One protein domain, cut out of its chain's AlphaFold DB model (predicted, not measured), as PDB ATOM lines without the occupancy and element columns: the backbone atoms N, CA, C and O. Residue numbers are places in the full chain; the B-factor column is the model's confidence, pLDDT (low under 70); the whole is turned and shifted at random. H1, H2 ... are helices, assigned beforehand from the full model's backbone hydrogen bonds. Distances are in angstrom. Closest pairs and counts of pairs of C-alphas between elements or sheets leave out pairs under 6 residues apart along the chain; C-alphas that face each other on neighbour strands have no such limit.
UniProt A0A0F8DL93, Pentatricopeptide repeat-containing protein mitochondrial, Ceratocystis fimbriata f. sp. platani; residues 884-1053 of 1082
ATOM      1  N   ALA A 884      63.312 120.168  50.957       88.69
ATOM      2  CA  ALA A 884      63.545 119.471  49.692       88.69
ATOM      3  C   ALA A 884      63.233 120.343  48.456       88.69
ATOM      4  O   ALA A 884      63.945 120.276  47.449       88.69
ATOM      5  N   ARG A 885      62.211 121.208  48.536       89.31
ATOM      6  CA  ARG A 885      61.832 122.118  47.440       89.31
ATOM      7  C   ARG A 885      62.867 123.224  47.246       89.31
ATOM      8  O   ARG A 885      63.229 123.524  46.108       89.31
ATOM      9  N   GLY A 886      63.403 123.788  48.327       89.06
ATOM     10  CA  GLY A 886      64.492 124.762  48.272       89.06
ATOM     11  C   GLY A 886      65.775 124.182  47.681       89.06
ATOM     12  O   GLY A 886      66.459 124.872  46.919       89.06
ATOM     13  N   LEU A 887      66.073 122.900  47.941       91.44
ATOM     14  CA  LEU A 887      67.195 122.193  47.313       91.44
ATOM     15  C   LEU A 887      67.028 122.084  45.791       91.44
ATOM     16  O   LEU A 887      67.962 122.404  45.050       91.44
ATOM     17  N   LEU A 888      65.841 121.689  45.321       90.56
ATOM     18  CA  LEU A 888      65.529 121.641  43.891       90.56
ATOM     19  C   LEU A 888      65.585 123.036  43.255       90.56
ATOM     20  O   LEU A 888      66.224 123.223  42.217       90.56
ATOM     21  N   GLY A 889      65.002 124.041  43.911       90.31
ATOM     22  CA  GLY A 889      65.065 125.433  43.468       90.31
ATOM     23  C   GLY A 889      66.501 125.961  43.382       90.31
ATOM     24  O   GLY A 889      66.845 126.692  42.454       90.31
ATOM     25  N   LEU A 890      67.383 125.576  44.307       90.38
ATOM     26  CA  LEU A 890      68.803 125.927  44.254       90.38
ATOM     27  C   LEU A 890      69.528 125.234  43.091       90.38
ATOM     28  O   LEU A 890      70.281 125.893  42.372       90.38
ATOM     29  N   ALA A 891      69.283 123.937  42.883       89.62
ATOM     30  CA  ALA A 891      69.863 123.182  41.774       89.62
ATOM     31  C   ALA A 891      69.436 123.763  40.414       89.62
ATOM     32  O   ALA A 891      70.281 124.027  39.559       89.62
ATOM     33  N   ASN A 892      68.144 124.054  40.243       89.44
ATOM     34  CA  ASN A 892      67.611 124.652  39.020       89.44
ATOM     35  C   ASN A 892      68.161 126.062  38.786       89.44
ATOM     36  O   ASN A 892      68.536 126.381  37.661       89.44
ATOM     37  N   ARG A 893      68.307 126.884  39.837       88.31
ATOM     38  CA  ARG A 893      68.955 128.203  39.728       88.31
ATOM     39  C   ARG A 893      70.400 128.107  39.238       88.31
ATOM     40  O   ARG A 893      70.806 128.931  38.423       88.31
ATOM     41  N   LEU A 894      71.175 127.128  39.703       87.50
ATOM     42  CA  LEU A 894      72.553 126.926  39.236       87.50
ATOM     43  C   LEU A 894      72.597 126.563  37.753       87.50
ATOM     44  O   LEU A 894      73.347 127.178  36.998       87.50
ATOM     45  N   VAL A 895      71.758 125.614  37.339       85.62
ATOM     46  CA  VAL A 895      71.680 125.176  35.940       85.62
ATOM     47  C   VAL A 895      71.192 126.302  35.030       85.62
ATOM     48  O   VAL A 895      71.770 126.508  33.968       85.62
ATOM     49  N   ALA A 896      70.188 127.072  35.457       83.62
ATOM     50  CA  ALA A 896      69.673 128.219  34.707       83.62
ATOM     51  C   ALA A 896      70.737 129.311  34.497       83.62
ATOM     52  O   ALA A 896      70.744 129.975  33.468       83.62
ATOM     53  N   ASN A 897      71.674 129.465  35.440       80.88
ATOM     54  CA  ASN A 897      72.822 130.365  35.302       80.88
ATOM     55  C   ASN A 897      74.008 129.729  34.545       80.88
ATOM     56  O   ASN A 897      75.070 130.335  34.482       80.88
ATOM     57  N   GLY A 898      73.867 128.528  33.975       77.62
ATOM     58  CA  GLY A 898      74.912 127.870  33.179       77.62
ATOM     59  C   GLY A 898      75.978 127.110  33.980       77.62
ATOM     60  O   GLY A 898      76.980 126.684  33.401       77.62
ATOM     61  N   PHE A 899      75.794 126.910  35.291       86.06
ATOM     62  CA  PHE A 899      76.690 126.081  36.108       86.06
ATOM     63  C   PHE A 899      76.347 124.591  36.011       86.06
ATOM     64  O   PHE A 899      75.197 124.197  35.811       86.06
ATOM     65  N   CYS A 900      77.355 123.742  36.206       84.38
ATOM     66  CA  CYS A 900      77.224 122.290  36.181       84.38
ATOM     67  C   CYS A 900      77.314 121.700  37.594       84.38
ATOM     68  O   CYS A 900      78.148 122.104  38.405       84.38
ATOM     69  N   LEU A 901      76.484 120.691  37.857       85.88
ATOM     70  CA  LEU A 901      76.528 119.877  39.071       85.88
ATOM     71  C   LEU A 901      77.074 118.485  38.755       85.88
ATOM     72  O   LEU A 901      76.809 117.913  37.696       85.88
ATOM     73  N   SER A 902      77.850 117.936  39.684       84.94
ATOM     74  CA  SER A 902      78.465 116.621  39.555       84.94
ATOM     75  C   SER A 902      77.444 115.503  39.640       84.94
ATOM     76  O   SER A 902      76.350 115.638  40.192       84.94
ATOM     77  N   ARG A 903      77.864 114.330  39.157       84.44
ATOM     78  CA  ARG A 903      77.094 113.095  39.297       84.44
ATOM     79  C   ARG A 903      76.665 112.850  40.741       84.44
ATOM     80  O   ARG A 903      75.523 112.465  40.966       84.44
ATOM     81  N   ARG A 904      77.567 113.053  41.709       84.62
ATOM     82  CA  ARG A 904      77.264 112.839  43.132       84.62
ATOM     83  C   ARG A 904      76.123 113.747  43.570       84.62
ATOM     84  O   ARG A 904      75.153 113.259  44.135       84.62
ATOM     85  N   ASN A 905      76.207 115.035  43.251       89.19
ATOM     86  CA  ASN A 905      75.197 115.999  43.661       89.19
ATOM     87  C   ASN A 905      73.834 115.746  43.016       89.19
ATOM     88  O   ASN A 905      72.852 115.716  43.747       89.19
ATOM     89  N   TRP A 906      73.766 115.448  41.716       90.69
ATOM     90  CA  TRP A 906      72.492 115.083  41.081       90.69
ATOM     91  C   TRP A 906      71.865 113.820  41.668       90.69
ATOM     92  O   TRP A 906      70.672 113.810  41.951       90.69
ATOM     93  N   ASN A 907      72.660 112.771  41.896       91.06
ATOM     94  CA  ASN A 907      72.151 111.542  42.504       91.06
ATOM     95  C   ASN A 907      71.604 111.799  43.912       91.06
ATOM     96  O   ASN A 907      70.518 111.330  44.226       91.06
ATOM     97  N   HIS A 908      72.306 112.577  44.736       89.75
ATOM     98  CA  HIS A 908      71.818 112.911  46.073       89.75
ATOM     99  C   HIS A 908      70.591 113.830  46.060       89.75
ATOM    100  O   HIS A 908      69.721 113.657  46.903       89.75
ATOM    101  N   VAL A 909      70.486 114.773  45.116       91.31
ATOM    102  CA  VAL A 909      69.263 115.579  44.943       91.31
ATOM    103  C   VAL A 909      68.076 114.659  44.662       91.31
ATOM    104  O   VAL A 909      67.074 114.749  45.362       91.31
ATOM    105  N   VAL A 910      68.211 113.715  43.725       92.25
ATOM    106  CA  VAL A 910      67.152 112.738  43.416       92.25
ATOM    107  C   VAL A 910      66.803 111.871  44.628       92.25
ATOM    108  O   VAL A 910      65.625 111.693  44.922       92.25
ATOM    109  N   GLN A 911      67.800 111.380  45.369       92.19
ATOM    110  CA  GLN A 911      67.576 110.579  46.582       92.19
ATOM    111  C   GLN A 911      66.784 111.352  47.644       92.19
ATOM    112  O   GLN A 911      65.814 110.825  48.182       92.19
ATOM    113  N   VAL A 912      67.167 112.605  47.918       90.81
ATOM    114  CA  VAL A 912      66.492 113.455  48.911       90.81
ATOM    115  C   VAL A 912      65.067 113.790  48.471       90.81
ATOM    116  O   VAL A 912      64.165 113.748  49.299       90.81
ATOM    117  N   LEU A 913      64.843 114.096  47.188       92.31
ATOM    118  CA  LEU A 913      63.502 114.376  46.663       92.31
ATOM    119  C   LEU A 913      62.586 113.151  46.779       92.31
ATOM    120  O   LEU A 913      61.477 113.275  47.296       92.31
ATOM    121  N   ALA A 914      63.081 111.973  46.387       91.62
ATOM    122  CA  ALA A 914      62.329 110.723  46.462       91.62
ATOM    123  C   ALA A 914      61.926 110.388  47.908       91.62
ATOM    124  O   ALA A 914      60.756 110.144  48.177       91.62
ATOM    125  N   GLN A 915      62.868 110.464  48.853       89.25
ATOM    126  CA  GLN A 915      62.622 110.159  50.269       89.25
ATOM    127  C   GLN A 915      61.717 111.177  50.981       89.25
ATOM    128  O   GLN A 915      61.195 110.891  52.056       89.25
ATOM    129  N   ARG A 916      61.553 112.382  50.424       89.69
ATOM    130  CA  ARG A 916      60.702 113.448  50.979       89.69
ATOM    131  C   ARG A 916      59.319 113.513  50.318       89.69
ATOM    132  O   ARG A 916      58.585 114.460  50.580       89.69
ATOM    133  N   GLY A 917      58.971 112.534  49.478       86.75
ATOM    134  CA  GLY A 917      57.660 112.429  48.829       86.75
ATOM    135  C   GLY A 917      57.507 113.242  47.536       86.75
ATOM    136  O   GLY A 917      56.430 113.268  46.949       86.75
ATOM    137  N   LEU A 918      58.567 113.900  47.050       91.06
ATOM    138  CA  LEU A 918      58.560 114.630  45.773       91.06
ATOM    139  C   LEU A 918      58.909 113.675  44.624       91.06
ATOM    140  O   LEU A 918      59.945 113.807  43.968       91.06
ATOM    141  N   HIS A 919      58.058 112.667  44.422       90.94
ATOM    142  CA  HIS A 919      58.328 111.559  43.507       90.94
ATOM    143  C   HIS A 919      58.410 112.015  42.045       90.94
ATOM    144  O   HIS A 919      59.379 111.681  41.370       90.94
ATOM    145  N   ILE A 920      57.463 112.835  41.576       90.50
ATOM    146  CA  ILE A 920      57.433 113.320  40.185       90.50
ATOM    147  C   ILE A 920      58.765 113.987  39.810       90.50
ATOM    148  O   ILE A 920      59.435 113.539  38.883       90.50
ATOM    149  N   ASP A 921      59.207 114.978  40.591       91.44
ATOM    150  CA  ASP A 921      60.463 115.696  40.342       91.44
ATOM    151  C   ASP A 921      61.688 114.765  40.377       91.44
ATOM    152  O   ASP A 921      62.609 114.896  39.565       91.44
ATOM    153  N   ALA A 922      61.724 113.820  41.323       92.25
ATOM    154  CA  ALA A 922      62.844 112.897  41.486       92.25
ATOM    155  C   ALA A 922      63.019 111.979  40.264       92.25
ATOM    156  O   ALA A 922      64.138 111.823  39.760       92.25
ATOM    157  N   PHE A 923      61.921 111.392  39.785       92.94
ATOM    158  CA  PHE A 923      61.921 110.514  38.618       92.94
ATOM    159  C   PHE A 923      62.203 111.291  37.329       92.94
ATOM    160  O   PHE A 923      63.071 110.872  36.564       92.94
ATOM    161  N   ASP A 924      61.601 112.468  37.149       91.44
ATOM    162  CA  ASP A 924      61.828 113.329  35.985       91.44
ATOM    163  C   ASP A 924      63.297 113.737  35.829       91.44
ATOM    164  O   ASP A 924      63.864 113.693  34.733       91.44
ATOM    165  N   ILE A 925      63.944 114.141  36.927       90.12
ATOM    166  CA  ILE A 925      65.368 114.500  36.913       90.12
ATOM    167  C   ILE A 925      66.219 113.272  36.584       90.12
ATOM    168  O   ILE A 925      67.210 113.387  35.856       90.12
ATOM    169  N   CYS A 926      65.846 112.101  37.106       90.19
ATOM    170  CA  CYS A 926      66.552 110.859  36.821       90.19
ATOM    171  C   CYS A 926      66.450 110.484  35.334       90.19
ATOM    172  O   CYS A 926      67.479 110.241  34.700       90.19
ATOM    173  N   GLU A 927      65.249 110.548  34.762       91.12
ATOM    174  CA  GLU A 927      64.972 110.279  33.349       91.12
ATOM    175  C   GLU A 927      65.719 111.258  32.431       91.12
ATOM    176  O   GLU A 927      66.472 110.866  31.537       91.12
ATOM    177  N   LYS A 928      65.585 112.563  32.690       88.50
ATOM    178  CA  LYS A 928      66.127 113.609  31.814       88.50
ATOM    179  C   LYS A 928      67.647 113.746  31.906       88.50
ATOM    180  O   LYS A 928      68.267 114.183  30.940       88.50
ATOM    181  N   ARG A 929      68.266 113.447  33.059       86.06
ATOM    182  CA  ARG A 929      69.693 113.757  33.303       86.06
ATOM    183  C   ARG A 929      70.577 112.567  33.659       86.06
ATOM    184  O   ARG A 929      71.773 112.632  33.391       86.06
ATOM    185  N   LEU A 930      70.053 111.529  34.314       86.06
ATOM    186  CA  LEU A 930      70.870 110.464  34.913       86.06
ATOM    187  C   LEU A 930      70.789 109.130  34.157       86.06
ATOM    188  O   LEU A 930      71.770 108.390  34.126       86.06
ATOM    189  N   ILE A 931      69.658 108.770  33.562       83.19
ATOM    190  CA  ILE A 931      69.498 107.430  32.980       83.19
ATOM    191  C   ILE A 931      70.065 107.328  31.549       83.19
ATOM    192  O   ILE A 931      70.497 106.256  31.140       83.19
ATOM    193  N   GLN A 932      70.186 108.448  30.821       77.25
ATOM    194  CA  GLN A 932      70.577 108.475  29.396       77.25
ATOM    195  C   GLN A 932      71.929 107.815  29.081       77.25
ATOM    196  O   GLN A 932      72.119 107.254  28.008       77.25
ATOM    197  N   THR A 933      72.892 107.894  30.006       69.56
ATOM    198  CA  THR A 933      74.241 107.321  29.831       69.56
ATOM    199  C   THR A 933      74.482 106.097  30.719       69.56
ATOM    200  O   THR A 933      75.624 105.693  30.957       69.56
ATOM    201  N   TRP A 934      73.411 105.501  31.249       73.06
ATOM    202  CA  TRP A 934      73.490 104.368  32.161       73.06
ATOM    203  C   TRP A 934      73.821 103.065  31.416       73.06
ATOM    204  O   TRP A 934      73.095 102.614  30.540       73.06
ATOM    205  N   ALA A 935      74.925 102.416  31.797       63.88
ATOM    206  CA  ALA A 935      75.430 101.192  31.155       63.88
ATOM    207  C   ALA A 935      74.849  99.880  31.746       63.88
ATOM    208  O   ALA A 935      75.461  98.804  31.639       63.88
ATOM    209  N   GLY A 936      73.704  99.966  32.430       67.69
ATOM    210  CA  GLY A 936      73.075  98.856  33.151       67.69
ATOM    211  C   GLY A 936      73.730  98.518  34.501       67.69
ATOM    212  O   GLY A 936      74.669  99.177  34.960       67.69
ATOM    213  N   TRP A 937      73.283  97.429  35.138       71.50
ATOM    214  CA  TRP A 937      73.729  96.952  36.463       71.50
ATOM    215  C   TRP A 937      75.152  96.325  36.481       71.50
ATOM    216  O   TRP A 937      75.391  95.244  37.018       71.50
ATOM    217  N   ALA A 938      76.145  97.009  35.904       55.66
ATOM    218  CA  ALA A 938      77.510  96.531  35.654       55.66
ATOM    219  C   ALA A 938      78.288  96.011  36.880       55.66
ATOM    220  O   ALA A 938      78.943  94.971  36.798       55.66
ATOM    221  N   THR A 939      78.243  96.723  38.010       50.66
ATOM    222  CA  THR A 939      78.922  96.314  39.257       50.66
ATOM    223  C   THR A 939      78.289  95.052  39.849       50.66
ATOM    224  O   THR A 939      78.984  94.243  40.459       50.66
ATOM    225  N   ARG A 940      76.986  94.851  39.612       55.12
ATOM    226  CA  ARG A 940      76.222  93.693  40.094       55.12
ATOM    227  C   ARG A 940      76.421  92.458  39.226       55.12
ATOM    228  O   ARG A 940      76.650  91.387  39.773       55.12
ATOM    229  N   ARG A 941      76.516  92.623  37.898       59.59
ATOM    230  CA  ARG A 941      76.899  91.547  36.956       59.59
ATOM    231  C   ARG A 941      78.215  90.851  37.335       59.59
ATOM    232  O   ARG A 941      78.383  89.672  37.058       59.59
ATOM    233  N   ARG A 942      79.136  91.570  37.993       53.00
ATOM    234  CA  ARG A 942      80.421  91.029  38.468       53.00
ATOM    235  C   ARG A 942      80.300  90.133  39.711       53.00
ATOM    236  O   ARG A 942      81.115  89.234  39.858       53.00
ATOM    237  N   ARG A 943      79.320  90.375  40.594       51.12
ATOM    238  CA  ARG A 943      79.069  89.551  41.797       51.12
ATOM    239  C   ARG A 943      78.262  88.286  41.488       51.12
ATOM    240  O   ARG A 943      78.423  87.301  42.190       51.12
ATOM    241  N   MET A 944      77.459  88.307  40.424       50.09
ATOM    242  CA  MET A 944      76.601  87.190  39.994       50.09
ATOM    243  C   MET A 944      77.324  86.120  39.145       50.09
ATOM    244  O   MET A 944      76.683  85.215  38.636       50.09
ATOM    245  N   GLY A 945      78.646  86.212  38.950       44.34
ATOM    246  CA  GLY A 945      79.457  85.104  38.417       44.34
ATOM    247  C   GLY A 945      79.362  84.761  36.917       44.34
ATOM    248  O   GLY A 945      80.074  83.853  36.508       44.34
ATOM    249  N   GLY A 946      78.581  85.466  36.082       50.50
ATOM    250  CA  GLY A 946      78.329  85.031  34.684       50.50
ATOM    251  C   GLY A 946      78.555  86.026  33.527       50.50
ATOM    252  O   GLY A 946      78.443  85.649  32.367       50.50
ATOM    253  N   GLY A 947      78.867  87.306  33.754       43.03
ATOM    254  CA  GLY A 947      78.831  88.306  32.666       43.03
ATOM    255  C   GLY A 947      80.181  88.616  32.009       43.03
ATOM    256  O   GLY A 947      81.101  89.051  32.704       43.03
ATOM    257  N   ARG A 948      80.278  88.522  30.667       47.88
ATOM    258  CA  ARG A 948      81.405  89.055  29.861       47.88
ATOM    259  C   ARG A 948      81.824  90.436  30.386       47.88
ATOM    260  O   ARG A 948      80.993  91.335  30.532       47.88
ATOM    261  N   ALA A 949      83.111  90.613  30.688       50.06
ATOM    262  CA  ALA A 949      83.625  91.873  31.212       50.06
ATOM    263  C   ALA A 949      83.343  93.022  30.228       50.06
ATOM    264  O   ALA A 949      83.690  92.935  29.052       50.06
ATOM    265  N   LEU A 950      82.741  94.115  30.712       53.22
ATOM    266  CA  LEU A 950      82.592  95.343  29.922       53.22
ATOM    267  C   LEU A 950      83.957  95.775  29.372       53.22
ATOM    268  O   LEU A 950      84.955  95.754  30.114       53.22
ATOM    269  N   LYS A 951      83.983  96.206  28.101       54.38
ATOM    270  CA  LYS A 951      85.190  96.756  27.468       54.38
ATOM    271  C   LYS A 951      85.822  97.809  28.395       54.38
ATOM    272  O   LYS A 951      85.083  98.528  29.083       54.38
ATOM    273  N   PRO A 952      87.165  97.876  28.500       51.44
ATOM    274  CA  PRO A 952      87.848  98.841  29.361       51.44
ATOM    275  C   PRO A 952      87.316 100.271  29.198       51.44
ATOM    276  O   PRO A 952      87.010 100.900  30.210       51.44
ATOM    277  N   GLU A 953      87.063 100.725  27.964       51.06
ATOM    278  CA  GLU A 953      86.525 102.068  27.711       51.06
ATOM    279  C   GLU A 953      85.141 102.276  28.354       51.06
ATOM    280  O   GLU A 953      84.888 103.298  28.990       51.06
ATOM    281  N   THR A 954      84.258 101.273  28.296       54.78
ATOM    282  CA  THR A 954      82.911 101.337  28.891       54.78
ATOM    283  C   THR A 954      82.952 101.346  30.422       54.78
ATOM    284  O   THR A 954      82.109 101.961  31.072       54.78
ATOM    285  N   ARG A 955      83.963 100.711  31.034       56.03
ATOM    286  CA  ARG A 955      84.208 100.801  32.489       56.03
ATOM    287  C   ARG A 955      84.702 102.189  32.907       56.03
ATOM    288  O   ARG A 955      84.495 102.585  34.057       56.03
ATOM    289  N   TRP A 956      85.347 102.917  31.998       52.59
ATOM    290  CA  TRP A 956      85.905 104.248  32.240       52.59
ATOM    291  C   TRP A 956      84.936 105.391  31.919       52.59
ATOM    292  O   TRP A 956      85.089 106.457  32.511       52.59
ATOM    293  N   LEU A 957      83.871 105.159  31.134       51.44
ATOM    294  CA  LEU A 957      82.726 106.088  31.008       51.44
ATOM    295  C   LEU A 957      82.159 106.474  32.383       51.44
ATOM    296  O   LEU A 957      81.826 107.630  32.644       51.44
ATOM    297  N   GLY A 958      82.193 105.503  33.301       49.69
ATOM    298  CA  GLY A 958      81.964 105.621  34.736       49.69
ATOM    299  C   GLY A 958      82.776 106.698  35.466       49.69
ATOM    300  O   GLY A 958      82.436 107.079  36.582       49.69
ATOM    301  N   ARG A 959      83.885 107.159  34.896       52.41
ATOM    302  CA  ARG A 959      84.949 107.891  35.597       52.41
ATOM    303  C   ARG A 959      85.267 109.250  34.983       52.41
ATOM    304  O   ARG A 959      86.010 110.007  35.600       52.41
ATOM    305  N   HIS A 960      84.691 109.588  33.830       56.97
ATOM    306  CA  HIS A 960      84.746 110.962  33.342       56.97
ATOM    307  C   HIS A 960      84.033 111.886  34.329       56.97
ATOM    308  O   HIS A 960      82.930 111.600  34.798       56.97
ATOM    309  N   LYS A 961      84.670 113.015  34.647       54.25
ATOM    310  CA  LYS A 961      84.148 113.987  35.617       54.25
ATOM    311  C   LYS A 961      82.805 114.587  35.178       54.25
ATOM    312  O   LYS A 961      82.008 114.975  36.027       54.25
ATOM    313  N   ASN A 962      82.551 114.612  33.868       59.94
ATOM    314  CA  ASN A 962      81.384 115.250  33.262       59.94
ATOM    315  C   ASN A 962      80.247 114.275  32.917       59.94
ATOM    316  O   ASN A 962      79.163 114.734  32.577       59.94
ATOM    317  N   THR A 963      80.457 112.954  32.979       68.00
ATOM    318  CA  THR A 963      79.377 111.998  32.694       68.00
ATOM    319  C   THR A 963      78.472 111.885  33.913       68.00
ATOM    320  O   THR A 963      78.867 111.402  34.979       68.00
ATOM    321  N   VAL A 964      77.241 112.356  33.778       75.12
ATOM    322  CA  VAL A 964      76.220 112.274  34.818       75.12
ATOM    323  C   VAL A 964      75.388 111.029  34.536       75.12
ATOM    324  O   VAL A 964      74.809 110.912  33.464       75.12
ATOM    325  N   PHE A 965      75.378 110.080  35.475       80.19
ATOM    326  CA  PHE A 965      74.497 108.920  35.382       80.19
ATOM    327  C   PHE A 965      73.946 108.461  36.729       80.19
ATOM    328  O   PHE A 965      74.510 108.775  37.785       80.19
ATOM    329  N   ALA A 966      72.865 107.686  36.676       82.81
ATOM    330  CA  ALA A 966      72.198 107.116  37.836       82.81
ATOM    331  C   ALA A 966      73.086 106.066  38.515       82.81
ATOM    332  O   ALA A 966      73.516 105.082  37.908       82.81
ATOM    333  N   THR A 967      73.385 106.270  39.798       81.88
ATOM    334  CA  THR A 967      74.066 105.246  40.595       81.88
ATOM    335  C   THR A 967      73.107 104.116  40.948       81.88
ATOM    336  O   THR A 967      71.913 104.343  41.127       81.88
ATOM    337  N   SER A 968      73.649 102.909  41.136       78.56
ATOM    338  CA  SER A 968      72.874 101.766  41.632       78.56
ATOM    339  C   SER A 968      72.132 102.091  42.930       78.56
ATOM    340  O   SER A 968      71.010 101.644  43.103       78.56
ATOM    341  N   TYR A 969      72.735 102.902  43.804       84.19
ATOM    342  CA  TYR A 969      72.119 103.342  45.053       84.19
ATOM    343  C   TYR A 969      70.858 104.187  44.823       84.19
ATOM    344  O   TYR A 969      69.806 103.886  45.371       84.19
ATOM    345  N   THR A 970      70.939 105.194  43.949       88.12
ATOM    346  CA  THR A 970      69.788 106.040  43.586       88.12
ATOM    347  C   THR A 970      68.652 105.226  42.982       88.12
ATOM    348  O   THR A 970      67.506 105.429  43.359       88.12
ATOM    349  N   LEU A 971      68.964 104.291  42.079       88.31
ATOM    350  CA  LEU A 971      67.946 103.446  41.453       88.31
ATOM    351  C   LEU A 971      67.270 102.510  42.460       88.31
ATOM    352  O   LEU A 971      66.068 102.319  42.366       88.31
ATOM    353  N   ILE A 972      67.998 101.979  43.452       86.38
ATOM    354  CA  ILE A 972      67.376 101.203  44.540       86.38
ATOM    355  C   ILE A 972      66.413 102.072  45.359       86.38
ATOM    356  O   ILE A 972      65.323 101.625  45.692       86.38
ATOM    357  N   ILE A 973      66.803 103.304  45.700       87.88
ATOM    358  CA  ILE A 973      65.924 104.205  46.461       87.88
ATOM    359  C   ILE A 973      64.663 104.519  45.654       87.88
ATOM    360  O   ILE A 973      63.564 104.435  46.190       87.88
ATOM    361  N   LEU A 974      64.810 104.818  44.360       91.31
ATOM    362  CA  LEU A 974      63.666 105.023  43.472       91.31
ATOM    363  C   LEU A 974      62.801 103.763  43.352       91.31
ATOM    364  O   LEU A 974      61.584 103.888  43.338       91.31
ATOM    365  N   LEU A 975      63.398 102.565  43.325       89.44
ATOM    366  CA  LEU A 975      62.659 101.299  43.334       89.44
ATOM    367  C   LEU A 975      61.779 101.172  44.581       89.44
ATOM    368  O   LEU A 975      60.596 100.874  44.465       89.44
ATOM    369  N   ASN A 976      62.358 101.422  45.755       89.12
ATOM    370  CA  ASN A 976      61.656 101.343  47.031       89.12
ATOM    371  C   ASN A 976      60.479 102.326  47.088       89.12
ATOM    372  O   ASN A 976      59.367 101.950  47.442       89.12
ATOM    373  N   GLU A 977      60.698 103.579  46.685       90.25
ATOM    374  CA  GLU A 977      59.620 104.572  46.646       90.25
ATOM    375  C   GLU A 977      58.568 104.248  45.572       90.25
ATOM    376  O   GLU A 977      57.380 104.451  45.797       90.25
ATOM    377  N   HIS A 978      58.965 103.672  44.432       91.00
ATOM    378  CA  HIS A 978      58.022 103.205  43.411       91.00
ATOM    379  C   HIS A 978      57.133 102.061  43.913       91.00
ATOM    380  O   HIS A 978      55.942 102.036  43.614       91.00
ATOM    381  N   GLN A 979      57.694 101.120  44.679       87.06
ATOM    382  CA  GLN A 979      56.933 100.024  45.284       87.06
ATOM    383  C   GLN A 979      55.934 100.539  46.320       87.06
ATOM    384  O   GLN A 979      54.765 100.176  46.247       87.06
ATOM    385  N   LYS A 980      56.342 101.468  47.194       87.75
ATOM    386  CA  LYS A 980      55.418 102.127  48.132       87.75
ATOM    387  C   LYS A 980      54.266 102.829  47.412       87.75
ATOM    388  O   LYS A 980      53.124 102.738  47.846       87.75
ATOM    389  N   LEU A 981      54.546 103.519  46.302       89.31
ATOM    390  CA  LEU A 981      53.500 104.148  45.489       89.31
ATOM    391  C   LEU A 981      52.522 103.116  44.912       89.31
ATOM    392  O   LEU A 981      51.324 103.373  44.926       89.31
ATOM    393  N   LYS A 982      53.013 101.958  44.444       87.56
ATOM    394  CA  LYS A 982      52.174 100.848  43.951       87.56
ATOM    395  C   LYS A 982      51.313 100.233  45.046       87.56
ATOM    396  O   LYS A 982      50.148  99.949  44.809       87.56
ATOM    397  N   GLU A 983      51.867 100.051  46.239       87.50
ATOM    398  CA  GLU A 983      51.095  99.581  47.389       87.50
ATOM    399  C   GLU A 983      49.965 100.562  47.709       87.50
ATOM    400  O   GLU A 983      48.846 100.133  47.934       87.50
ATOM    401  N   MET A 984      50.222 101.874  47.653       87.88
ATOM    402  CA  MET A 984      49.215 102.908  47.918       87.88
ATOM    403  C   MET A 984      48.212 103.144  46.773       87.88
ATOM    404  O   MET A 984      47.191 103.792  47.002       87.88
ATOM    405  N   GLU A 985      48.478 102.644  45.562       88.62
ATOM    406  CA  GLU A 985      47.666 102.847  44.347       88.62
ATOM    407  C   GLU A 985      46.170 102.522  44.542       88.62
ATOM    408  O   GLU A 985      45.345 103.344  44.138       88.62
ATOM    409  N   PRO A 986      45.767 101.416  45.209       87.75
ATOM    410  CA  PRO A 986      44.353 101.055  45.323       87.75
ATOM    411  C   PRO A 986      43.534 101.984  46.231       87.75
ATOM    412  O   PRO A 986      42.308 101.989  46.145       87.75
ATOM    413  N   TRP A 987      44.178 102.753  47.116       87.75
ATOM    414  CA  TRP A 987      43.497 103.587  48.117       87.75
ATOM    415  C   TRP A 987      43.956 105.052  48.145       87.75
ATOM    416  O   TRP A 987      43.480 105.823  48.978       87.75
ATOM    417  N   SER A 988      44.842 105.473  47.235       91.12
ATOM    418  CA  SER A 988      45.293 106.862  47.096       91.12
ATOM    419  C   SER A 988      45.221 107.328  45.643       91.12
ATOM    420  O   SER A 988      46.032 106.938  44.803       91.12
ATOM    421  N   SER A 989      44.268 108.224  45.361       86.75
ATOM    422  CA  SER A 989      44.128 108.844  44.032       86.75
ATOM    423  C   SER A 989      45.375 109.635  43.611       86.75
ATOM    424  O   SER A 989      45.768 109.580  42.448       86.75
ATOM    425  N   ASP A 990      46.063 110.272  44.565       85.31
ATOM    426  CA  ASP A 990      47.317 110.993  44.320       85.31
ATOM    427  C   ASP A 990      48.465 110.040  43.946       85.31
ATOM    428  O   ASP A 990      49.288 110.354  43.078       85.31
ATOM    429  N   ALA A 991      48.527 108.855  44.571       85.94
ATOM    430  CA  ALA A 991      49.517 107.834  44.230       85.94
ATOM    431  C   ALA A 991      49.255 107.252  42.832       85.94
ATOM    432  O   ALA A 991      50.197 107.109  42.050       85.94
ATOM    433  N   ALA A 992      47.987 106.993  42.494       86.69
ATOM    434  CA  ALA A 992      47.580 106.529  41.169       86.69
ATOM    435  C   ALA A 992      47.931 107.551  40.070       86.69
ATOM    436  O   ALA A 992      48.599 107.195  39.099       86.69
ATOM    437  N   ALA A 993      47.599 108.833  40.269       89.50
ATOM    438  CA  ALA A 993      47.953 109.908  39.337       89.50
ATOM    439  C   ALA A 993      49.476 110.069  39.178       89.50
ATOM    440  O   ALA A 993      49.989 110.279  38.077       89.50
ATOM    441  N   THR A 994      50.229 109.922  40.275       88.94
ATOM    442  CA  THR A 994      51.697 109.948  40.234       88.94
ATOM    443  C   THR A 994      52.246 108.785  39.408       88.94
ATOM    444  O   THR A 994      53.120 108.993  38.569       88.94
ATOM    445  N   LEU A 995      51.746 107.562  39.605       89.19
ATOM    446  CA  LEU A 995      52.179 106.387  38.846       89.19
ATOM    447  C   LEU A 995      51.835 106.485  37.358       89.19
ATOM    448  O   LEU A 995      52.646 106.066  36.533       89.19
ATOM    449  N   GLU A 996      50.682 107.056  37.013       89.44
ATOM    450  CA  GLU A 996      50.287 107.319  35.628       89.44
ATOM    451  C   GLU A 996      51.270 108.285  34.952       89.44
ATOM    452  O   GLU A 996      51.870 107.938  33.932       89.44
ATOM    453  N   HIS A 997      51.580 109.411  35.603       91.00
ATOM    454  CA  HIS A 997      52.598 110.350  35.121       91.00
ATOM    455  C   HIS A 997      53.969 109.680  34.921       91.00
ATOM    456  O   HIS A 997      54.664 109.934  33.933       91.00
ATOM    457  N   LEU A 998      54.383 108.801  35.843       90.50
ATOM    458  CA  LEU A 998      55.645 108.066  35.714       90.50
ATOM    459  C   LEU A 998      55.642 107.106  34.516       90.50
ATOM    460  O   LEU A 998      56.656 107.019  33.822       90.50
ATOM    461  N   ARG A 999      54.531 106.404  34.256       88.56
ATOM    462  CA  ARG A 999      54.392 105.490  33.104       88.56
ATOM    463  C   ARG A 999      54.484 106.244  31.774       88.56
ATOM    464  O   ARG A 999      55.082 105.732  30.827       88.56
ATOM    465  N   GLU A1000      53.946 107.459  31.710       89.00
ATOM    466  CA  GLU A1000      53.987 108.293  30.506       89.00
ATOM    467  C   GLU A1000      55.375 108.900  30.254       89.00
ATOM    468  O   GLU A1000      55.894 108.813  29.135       89.00
ATOM    469  N   ASN A1001      55.998 109.466  31.296       88.94
ATOM    470  CA  ASN A1001      57.155 110.354  31.147       88.94
ATOM    471  C   ASN A1001      58.513 109.730  31.516       88.94
ATOM    472  O   ASN A1001      59.537 110.257  31.089       88.94
ATOM    473  N   CYS A1002      58.557 108.625  32.273       88.06
ATOM    474  CA  CYS A1002      59.794 108.061  32.848       88.06
ATOM    475  C   CYS A1002      60.098 106.621  32.389       88.06
ATOM    476  O   CYS A1002      60.400 105.744  33.202       88.06
ATOM    477  N   LYS A1003      60.014 106.359  31.078       87.25
ATOM    478  CA  LYS A1003      60.148 105.002  30.512       87.25
ATOM    479  C   LYS A1003      61.507 104.359  30.798       87.25
ATOM    480  O   LYS A1003      61.547 103.226  31.268       87.25
ATOM    481  N   ASN A1004      62.618 105.073  30.595       84.25
ATOM    482  CA  ASN A1004      63.950 104.480  30.761       84.25
ATOM    483  C   ASN A1004      64.260 104.160  32.229       84.25
ATOM    484  O   ASN A1004      64.913 103.158  32.528       84.25
ATOM    485  N   VAL A1005      63.817 105.010  33.161       87.19
ATOM    486  CA  VAL A1005      63.932 104.738  34.597       87.19
ATOM    487  C   VAL A1005      63.097 103.514  34.957       87.19
ATOM    488  O   VAL A1005      63.621 102.626  35.621       87.19
ATOM    489  N   LEU A1006      61.849 103.415  34.495       87.06
ATOM    490  CA  LEU A1006      61.000 102.251  34.771       87.06
ATOM    491  C   LEU A1006      61.578 100.953  34.186       87.06
ATOM    492  O   LEU A1006      61.622  99.949  34.891       87.06
ATOM    493  N   ASP A1007      62.123 100.976  32.971       83.56
ATOM    494  CA  ASP A1007      62.814  99.822  32.379       83.56
ATOM    495  C   ASP A1007      64.043  99.408  33.208       83.56
ATOM    496  O   ASP A1007      64.295  98.224  33.462       83.56
ATOM    497  N   ALA A1008      64.803 100.385  33.709       83.50
ATOM    498  CA  ALA A1008      65.935 100.133  34.597       83.50
ATOM    499  C   ALA A1008      65.513  99.527  35.947       83.50
ATOM    500  O   ALA A1008      66.244  98.700  36.505       83.50
ATOM    501  N   LEU A1009      64.349  99.926  36.468       85.12
ATOM    502  CA  LEU A1009      63.758  99.369  37.684       85.12
ATOM    503  C   LEU A1009      63.222  97.950  37.451       85.12
ATOM    504  O   LEU A1009      63.476  97.074  38.270       85.12
ATOM    505  N   ASN A1010      62.567  97.692  36.319       81.38
ATOM    506  CA  ASN A1010      62.023  96.376  35.967       81.38
ATOM    507  C   ASN A1010      63.121  95.329  35.715       81.38
ATOM    508  O   ASN A1010      62.932  94.144  35.967       81.38
ATOM    509  N   THR A1011      64.301  95.759  35.263       79.44
ATOM    510  CA  THR A1011      65.474  94.885  35.068       79.44
ATOM    511  C   THR A1011      66.283  94.643  36.351       79.44
ATOM    512  O   THR A1011      67.361  94.036  36.307       79.44
ATOM    513  N   TRP A1012      65.816  95.134  37.504       80.12
ATOM    514  CA  TRP A1012      66.482  94.947  38.789       80.12
ATOM    515  C   TRP A1012      66.400  93.491  39.272       80.12
ATOM    516  O   TRP A1012      65.346  92.865  39.270       80.12
ATOM    517  N   LYS A1013      67.535  92.967  39.752       72.75
ATOM    518  CA  LYS A1013      67.639  91.686  40.464       72.75
ATOM    519  C   LYS A1013      68.254  91.930  41.847       72.75
ATOM    520  O   LYS A1013      69.257  92.645  41.949       72.75
ATOM    521  N   TYR A1014      67.668  91.339  42.892       73.62
ATOM    522  CA  TYR A1014      68.174  91.405  44.271       73.62
ATOM    523  C   TYR A1014      69.563  90.761  44.388       73.62
ATOM    524  O   TYR A1014      69.785  89.672  43.871       73.62
ATOM    525  N   CYS A1015      70.510  91.420  45.064       66.12
ATOM    526  CA  CYS A1015      71.889  90.929  45.212       66.12
ATOM    527  C   CYS A1015      72.392  90.937  46.668       66.12
ATOM    528  O   CYS A1015      73.576  90.684  46.904       66.12
ATOM    529  N   GLY A1016      71.537  91.280  47.638       66.62
ATOM    530  CA  GLY A1016      71.895  91.327  49.058       66.62
ATOM    531  C   GLY A1016      72.955  92.375  49.409       66.62
ATOM    532  O   GLY A1016      73.756  92.150  50.318       66.62
ATOM    533  N   SER A1017      73.015  93.501  48.686       70.25
ATOM    534  CA  SER A1017      73.844  94.636  49.122       70.25
ATOM    535  C   SER A1017      73.327  95.221  50.443       70.25
ATOM    536  O   SER A1017      72.141  95.098  50.724       70.25
ATOM    537  N   GLU A1018      74.190  95.850  51.251       71.00
ATOM    538  CA  GLU A1018      73.805  96.427  52.560       71.00
ATOM    539  C   GLU A1018      72.555  97.304  52.449       71.00
ATOM    540  O   GLU A1018      71.577  97.065  53.131       71.00
ATOM    541  N   ILE A1019      72.513  98.183  51.452       74.38
ATOM    542  CA  ILE A1019      71.360  99.052  51.196       74.38
ATOM    543  C   ILE A1019      70.085  98.269  50.845       74.38
ATOM    544  O   ILE A1019      68.991  98.663  51.232       74.38
ATOM    545  N   GLU A1020      70.194  97.192  50.064       77.19
ATOM    546  CA  GLU A1020      69.030  96.362  49.720       77.19
ATOM    547  C   GLU A1020      68.529  95.586  50.936       77.19
ATOM    548  O   GLU A1020      67.329  95.369  51.060       77.19
ATOM    549  N   LYS A1021      69.432  95.194  51.843       77.19
ATOM    550  CA  LYS A1021      69.062  94.609  53.134       77.19
ATOM    551  C   LYS A1021      68.399  95.648  54.036       77.19
ATOM    552  O   LYS A1021      67.383  95.334  54.638       77.19
ATOM    553  N   ASP A1022      68.924  96.868  54.075       78.12
ATOM    554  CA  ASP A1022      68.387  97.951  54.903       78.12
ATOM    555  C   ASP A1022      66.993  98.395  54.439       78.12
ATOM    556  O   ASP A1022      66.135  98.691  55.265       78.12
ATOM    557  N   LEU A1023      66.757  98.449  53.123       79.00
ATOM    558  CA  LEU A1023      65.490  98.919  52.557       79.00
ATOM    559  C   LEU A1023      64.434  97.814  52.420       79.00
ATOM    560  O   LEU A1023      63.271  98.071  52.710       79.00
ATOM    561  N   PHE A1024      64.814  96.608  51.983       78.00
ATOM    562  CA  PHE A1024      63.861  95.526  51.682       78.00
ATOM    563  C   PHE A1024      63.888  94.361  52.687       78.00
ATOM    564  O   PHE A1024      63.005  93.504  52.649       78.00
ATOM    565  N   GLY A1025      64.885  94.298  53.578       69.44
ATOM    566  CA  GLY A1025      65.017  93.231  54.573       69.44
ATOM    567  C   GLY A1025      65.133  91.822  53.974       69.44
ATOM    568  O   GLY A1025      65.607  91.627  52.851       69.44
ATOM    569  N   GLU A1026      64.684  90.827  54.744       63.47
ATOM    570  CA  GLU A1026      64.371  89.469  54.268       63.47
ATOM    571  C   GLU A1026      62.853  89.240  54.246       63.47
ATOM    572  O   GLU A1026      62.341  88.267  54.804       63.47
ATOM    573  N   ASN A1027      62.129  90.165  53.621       64.31
ATOM    574  CA  ASN A1027      60.679  90.063  53.489       64.31
ATOM    575  C   ASN A1027      60.289  88.991  52.454       64.31
ATOM    576  O   ASN A1027      61.120  88.525  51.672       64.31
ATOM    577  N   GLU A1028      59.018  88.591  52.449       59.00
ATOM    578  CA  GLU A1028      58.482  87.518  51.594       59.00
ATOM    579  C   GLU A1028      58.778  87.746  50.103       59.00
ATOM    580  O   GLU A1028      59.338  86.866  49.454       59.00
ATOM    581  N   MET A1029      58.614  88.983  49.622       64.56
ATOM    582  CA  MET A1029      59.022  89.407  48.274       64.56
ATOM    583  C   MET A1029      60.497  89.085  47.963       64.56
ATOM    584  O   MET A1029      60.830  88.619  46.876       64.56
ATOM    585  N   VAL A1030      61.415  89.299  48.913       65.19
ATOM    586  CA  VAL A1030      62.847  89.003  48.726       65.19
ATOM    587  C   VAL A1030      63.093  87.493  48.689       65.19
ATOM    588  O   VAL A1030      63.976  87.043  47.958       65.19
ATOM    589  N   ARG A1031      62.325  86.696  49.445       65.56
ATOM    590  CA  ARG A1031      62.398  85.225  49.406       65.56
ATOM    591  C   ARG A1031      61.887  84.674  48.079       65.56
ATOM    592  O   ARG A1031      62.566  83.835  47.492       65.56
ATOM    593  N   GLU A1032      60.770  85.188  47.577       65.12
ATOM    594  CA  GLU A1032      60.222  84.832  46.264       65.12
ATOM    595  C   GLU A1032      61.172  85.222  45.128       65.12
ATOM    596  O   GLU A1032      61.470  84.406  44.257       65.12
ATOM    597  N   LEU A1033      61.741  86.430  45.175       65.88
ATOM    598  CA  LEU A1033      62.738  86.889  44.205       65.88
ATOM    599  C   LEU A1033      64.011  86.034  44.235       65.88
ATOM    600  O   LEU A1033      64.544  85.702  43.176       65.88
ATOM    601  N   LYS A1034      64.506  85.664  45.426       66.50
ATOM    602  CA  LYS A1034      65.637  84.731  45.573       66.50
ATOM    603  C   LYS A1034      65.290  83.367  44.969       66.50
ATOM    604  O   LYS A1034      66.086  82.849  44.194       66.50
ATOM    605  N   ALA A1035      64.105  82.826  45.258       64.75
ATOM    606  CA  ALA A1035      63.653  81.541  44.729       64.75
ATOM    607  C   ALA A1035      63.517  81.556  43.197       64.75
ATOM    608  O   ALA A1035      63.961  80.622  42.532       64.75
ATOM    609  N   HIS A1036      62.968  82.628  42.622       64.50
ATOM    610  CA  HIS A1036      62.846  82.776  41.173       64.50
ATOM    611  C   HIS A1036      64.216  82.906  40.492       64.50
ATOM    612  O   HIS A1036      64.464  82.246  39.486       64.50
ATOM    613  N   GLN A1037      65.142  83.679  41.068       64.88
ATOM    614  CA  GLN A1037      66.514  83.779  40.556       64.88
ATOM    615  C   GLN A1037      67.271  82.456  40.645       64.88
ATOM    616  O   GLN A1037      68.074  82.143  39.769       64.88
ATOM    617  N   GLU A1038      67.043  81.681  41.701       65.81
ATOM    618  CA  GLU A1038      67.664  80.372  41.861       65.81
ATOM    619  C   GLU A1038      67.124  79.368  40.832       65.81
ATOM    620  O   GLU A1038      67.899  78.565  40.315       65.81
ATOM    621  N   ARG A1039      65.834  79.456  40.466       66.69
ATOM    622  CA  ARG A1039      65.250  78.706  39.338       66.69
ATOM    623  C   ARG A1039      65.879  79.112  38.000       66.69
ATOM    624  O   ARG A1039      66.309  78.227  37.267       66.69
ATOM    625  N   ASP A1040      66.015  80.410  37.722       60.31
ATOM    626  CA  ASP A1040      66.659  80.913  36.494       60.31
ATOM    627  C   ASP A1040      68.117  80.437  36.382       60.31
ATOM    628  O   ASP A1040      68.546  79.957  35.337       60.31
ATOM    629  N   LEU A1041      68.890  80.533  37.471       62.00
ATOM    630  CA  LEU A1041      70.294  80.109  37.508       62.00
ATOM    631  C   LEU A1041      70.452  78.591  37.381       62.00
ATOM    632  O   LEU A1041      71.450  78.132  36.825       62.00
ATOM    633  N   ARG A1042      69.504  77.808  37.914       63.84
ATOM    634  CA  ARG A1042      69.457  76.354  37.703       63.84
ATOM    635  C   ARG A1042      69.186  76.041  36.239       63.84
ATOM    636  O   ARG A1042      69.945  75.274  35.665       63.84
ATOM    637  N   TYR A1043      68.210  76.707  35.628       66.44
ATOM    638  CA  TYR A1043      67.906  76.553  34.207       66.44
ATOM    639  C   TYR A1043      69.095  76.940  33.309       66.44
ATOM    640  O   TYR A1043      69.491  76.163  32.448       66.44
ATOM    641  N   GLU A1044      69.740  78.090  33.545       61.06
ATOM    642  CA  GLU A1044      70.937  78.512  32.797       61.06
ATOM    643  C   GLU A1044      72.108  77.533  32.966       61.06
ATOM    644  O   GLU A1044      72.859  77.289  32.020       61.06
ATOM    645  N   ARG A1045      72.278  76.963  34.167       60.56
ATOM    646  CA  ARG A1045      73.309  75.955  34.436       60.56
ATOM    647  C   ARG A1045      72.998  74.641  33.724       60.56
ATOM    648  O   ARG A1045      73.902  74.071  33.129       60.56
ATOM    649  N   GLU A1046      71.748  74.194  33.752       65.38
ATOM    650  CA  GLU A1046      71.286  72.997  33.043       65.38
ATOM    651  C   GLU A1046      71.429  73.156  31.525       65.38
ATOM    652  O   GLU A1046      71.961  72.264  30.869       65.38
ATOM    653  N   GLU A1047      71.064  74.310  30.965       63.16
ATOM    654  CA  GLU A1047      71.256  74.613  29.543       63.16
ATOM    655  C   GLU A1047      72.740  74.713  29.173       63.16
ATOM    656  O   GLU A1047      73.152  74.156  28.159       63.16
ATOM    657  N   PHE A1048      73.580  75.343  30.003       54.62
ATOM    658  CA  PHE A1048      75.029  75.359  29.785       54.62
ATOM    659  C   PHE A1048      75.626  73.947  29.831       54.62
ATOM    660  O   PHE A1048      76.440  73.591  28.979       54.62
ATOM    661  N   GLU A1049      75.210  73.120  30.789       63.25
ATOM    662  CA  GLU A1049      75.645  71.730  30.889       63.25
ATOM    663  C   GLU A1049      75.179  70.883  29.696       63.25
ATOM    664  O   GLU A1049      75.958  70.059  29.221       63.25
ATOM    665  N   ARG A1050      73.971  71.106  29.164       64.44
ATOM    666  CA  ARG A1050      73.486  70.479  27.920       64.44
ATOM    667  C   ARG A1050      74.308  70.896  26.708       64.44
ATOM    668  O   ARG A1050      74.714  70.048  25.916       64.44
ATOM    669  N   LEU A1051      74.632  72.184  26.610       62.38
ATOM    670  CA  LEU A1051      75.471  72.748  25.549       62.38
ATOM    671  C   LEU A1051      76.884  72.146  25.573       62.38
ATOM    672  O   LEU A1051      77.437  71.812  24.528       62.38
ATOM    673  N   VAL A1052      77.448  71.947  26.770       61.81
ATOM    674  CA  VAL A1052      78.741  71.269  26.973       61.81
ATOM    675  C   VAL A1052      78.664  69.774  26.630       61.81
ATOM    676  O   VAL A1052      79.648  69.214  26.148       61.81
ATOM    677  N   ARG A1053      77.506  69.132  26.826       65.00
ATOM    678  CA  ARG A1053      77.242  67.728  26.451       65.00
ATOM    679  C   ARG A1053      76.860  67.539  24.973       65.00
ATOM    680  O   ARG A1053      76.746  66.400  24.532       65.00
TER     681      ARG A1053
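Overview. This is residues 884 to 1053 of the 1082 residues of the protein "Pentatricopeptide repeat-containing protein mitochondrial" of Ceratocystis fimbriata f. sp. platani (UniProt A0A0F8DL93). An up-and-down bundle of four helices, H2, H3, H6 and H7, each running against the one before it, makes the core; H8 crosses H3 and H6, and H9 packs alongside H6. At one end H1 packs on H2 by its first residues, and residues 892 to 898 stick out; at the other the long helix H10 makes an arm, with residues 1042 to 1053 sticking out. Between H3 and H6 the chain makes a loose excursion holding the short H4 and H5. The printed part has 170 residues with ten named helices, H1 to H10 in order, and no named strand: all helix. It is only just compact, close to loose, with a radius of gyration of the C-alphas of 18.2 A and spans of 63 by 46 by 29 A.

Arrangement. H1, residues 884 to 896, and H2, residues 903 to 915, form a helical hairpin; H1 touches H2 with residues 884 to 888 alone, the closest C-alphas, of Ala 884 and Leu 913, being 5.9 A apart. H2 and H3, residues 919 to 930, form another, at a shallow tilt of 18 degrees; closest are the C-alphas of Val 910 and Ala 922, 4.7 A. H4, residues 938 to 941, and H5, residues 952 to 957, touch no helix. H6, residues 968 to 984, is the hub, touching four helices. It touches H2 with residues 970 to 977 alone, the same way at a shallow tilt of 18 degrees. H6 and H7, residues 989 to 1001, form a hairpin at a steep tilt of 44 degrees; the closest C-alphas, of Leu 981 and Ala 991, are 5.6 A apart. H8, residues 1003 to 1010, touches H6 about perpendicular, at 88 degrees. H9, residues 1018 to 1024, touches H6 at a shallow tilt of 9 degrees. H10, residues 1028 to 1053, touches no helix. Every O i to N i+4 pair is within hydrogen-bond range in the helices other than H4, which is too short for such a pair.

Along the chain. H1 begins at C-alpha 884, (63.545, 119.471, 49.692). H1, H2 and H7 are each 18.4 A long from first to last C-alpha, H3 15.2 A and H6 24.5 A. H10, 37.1 A, ends at C-alpha 1053, (77.242, 67.728, 26.451).

Size, cuts and confidence. The C-alphas farthest apart, of Asn 897 and Arg 1053, are 63.4 A apart. The printed part has no cut and no long link. The mean pLDDT of the printed part is 76.7; 60 residues are under 70, among them 938 to 963 and 1025 to 1053.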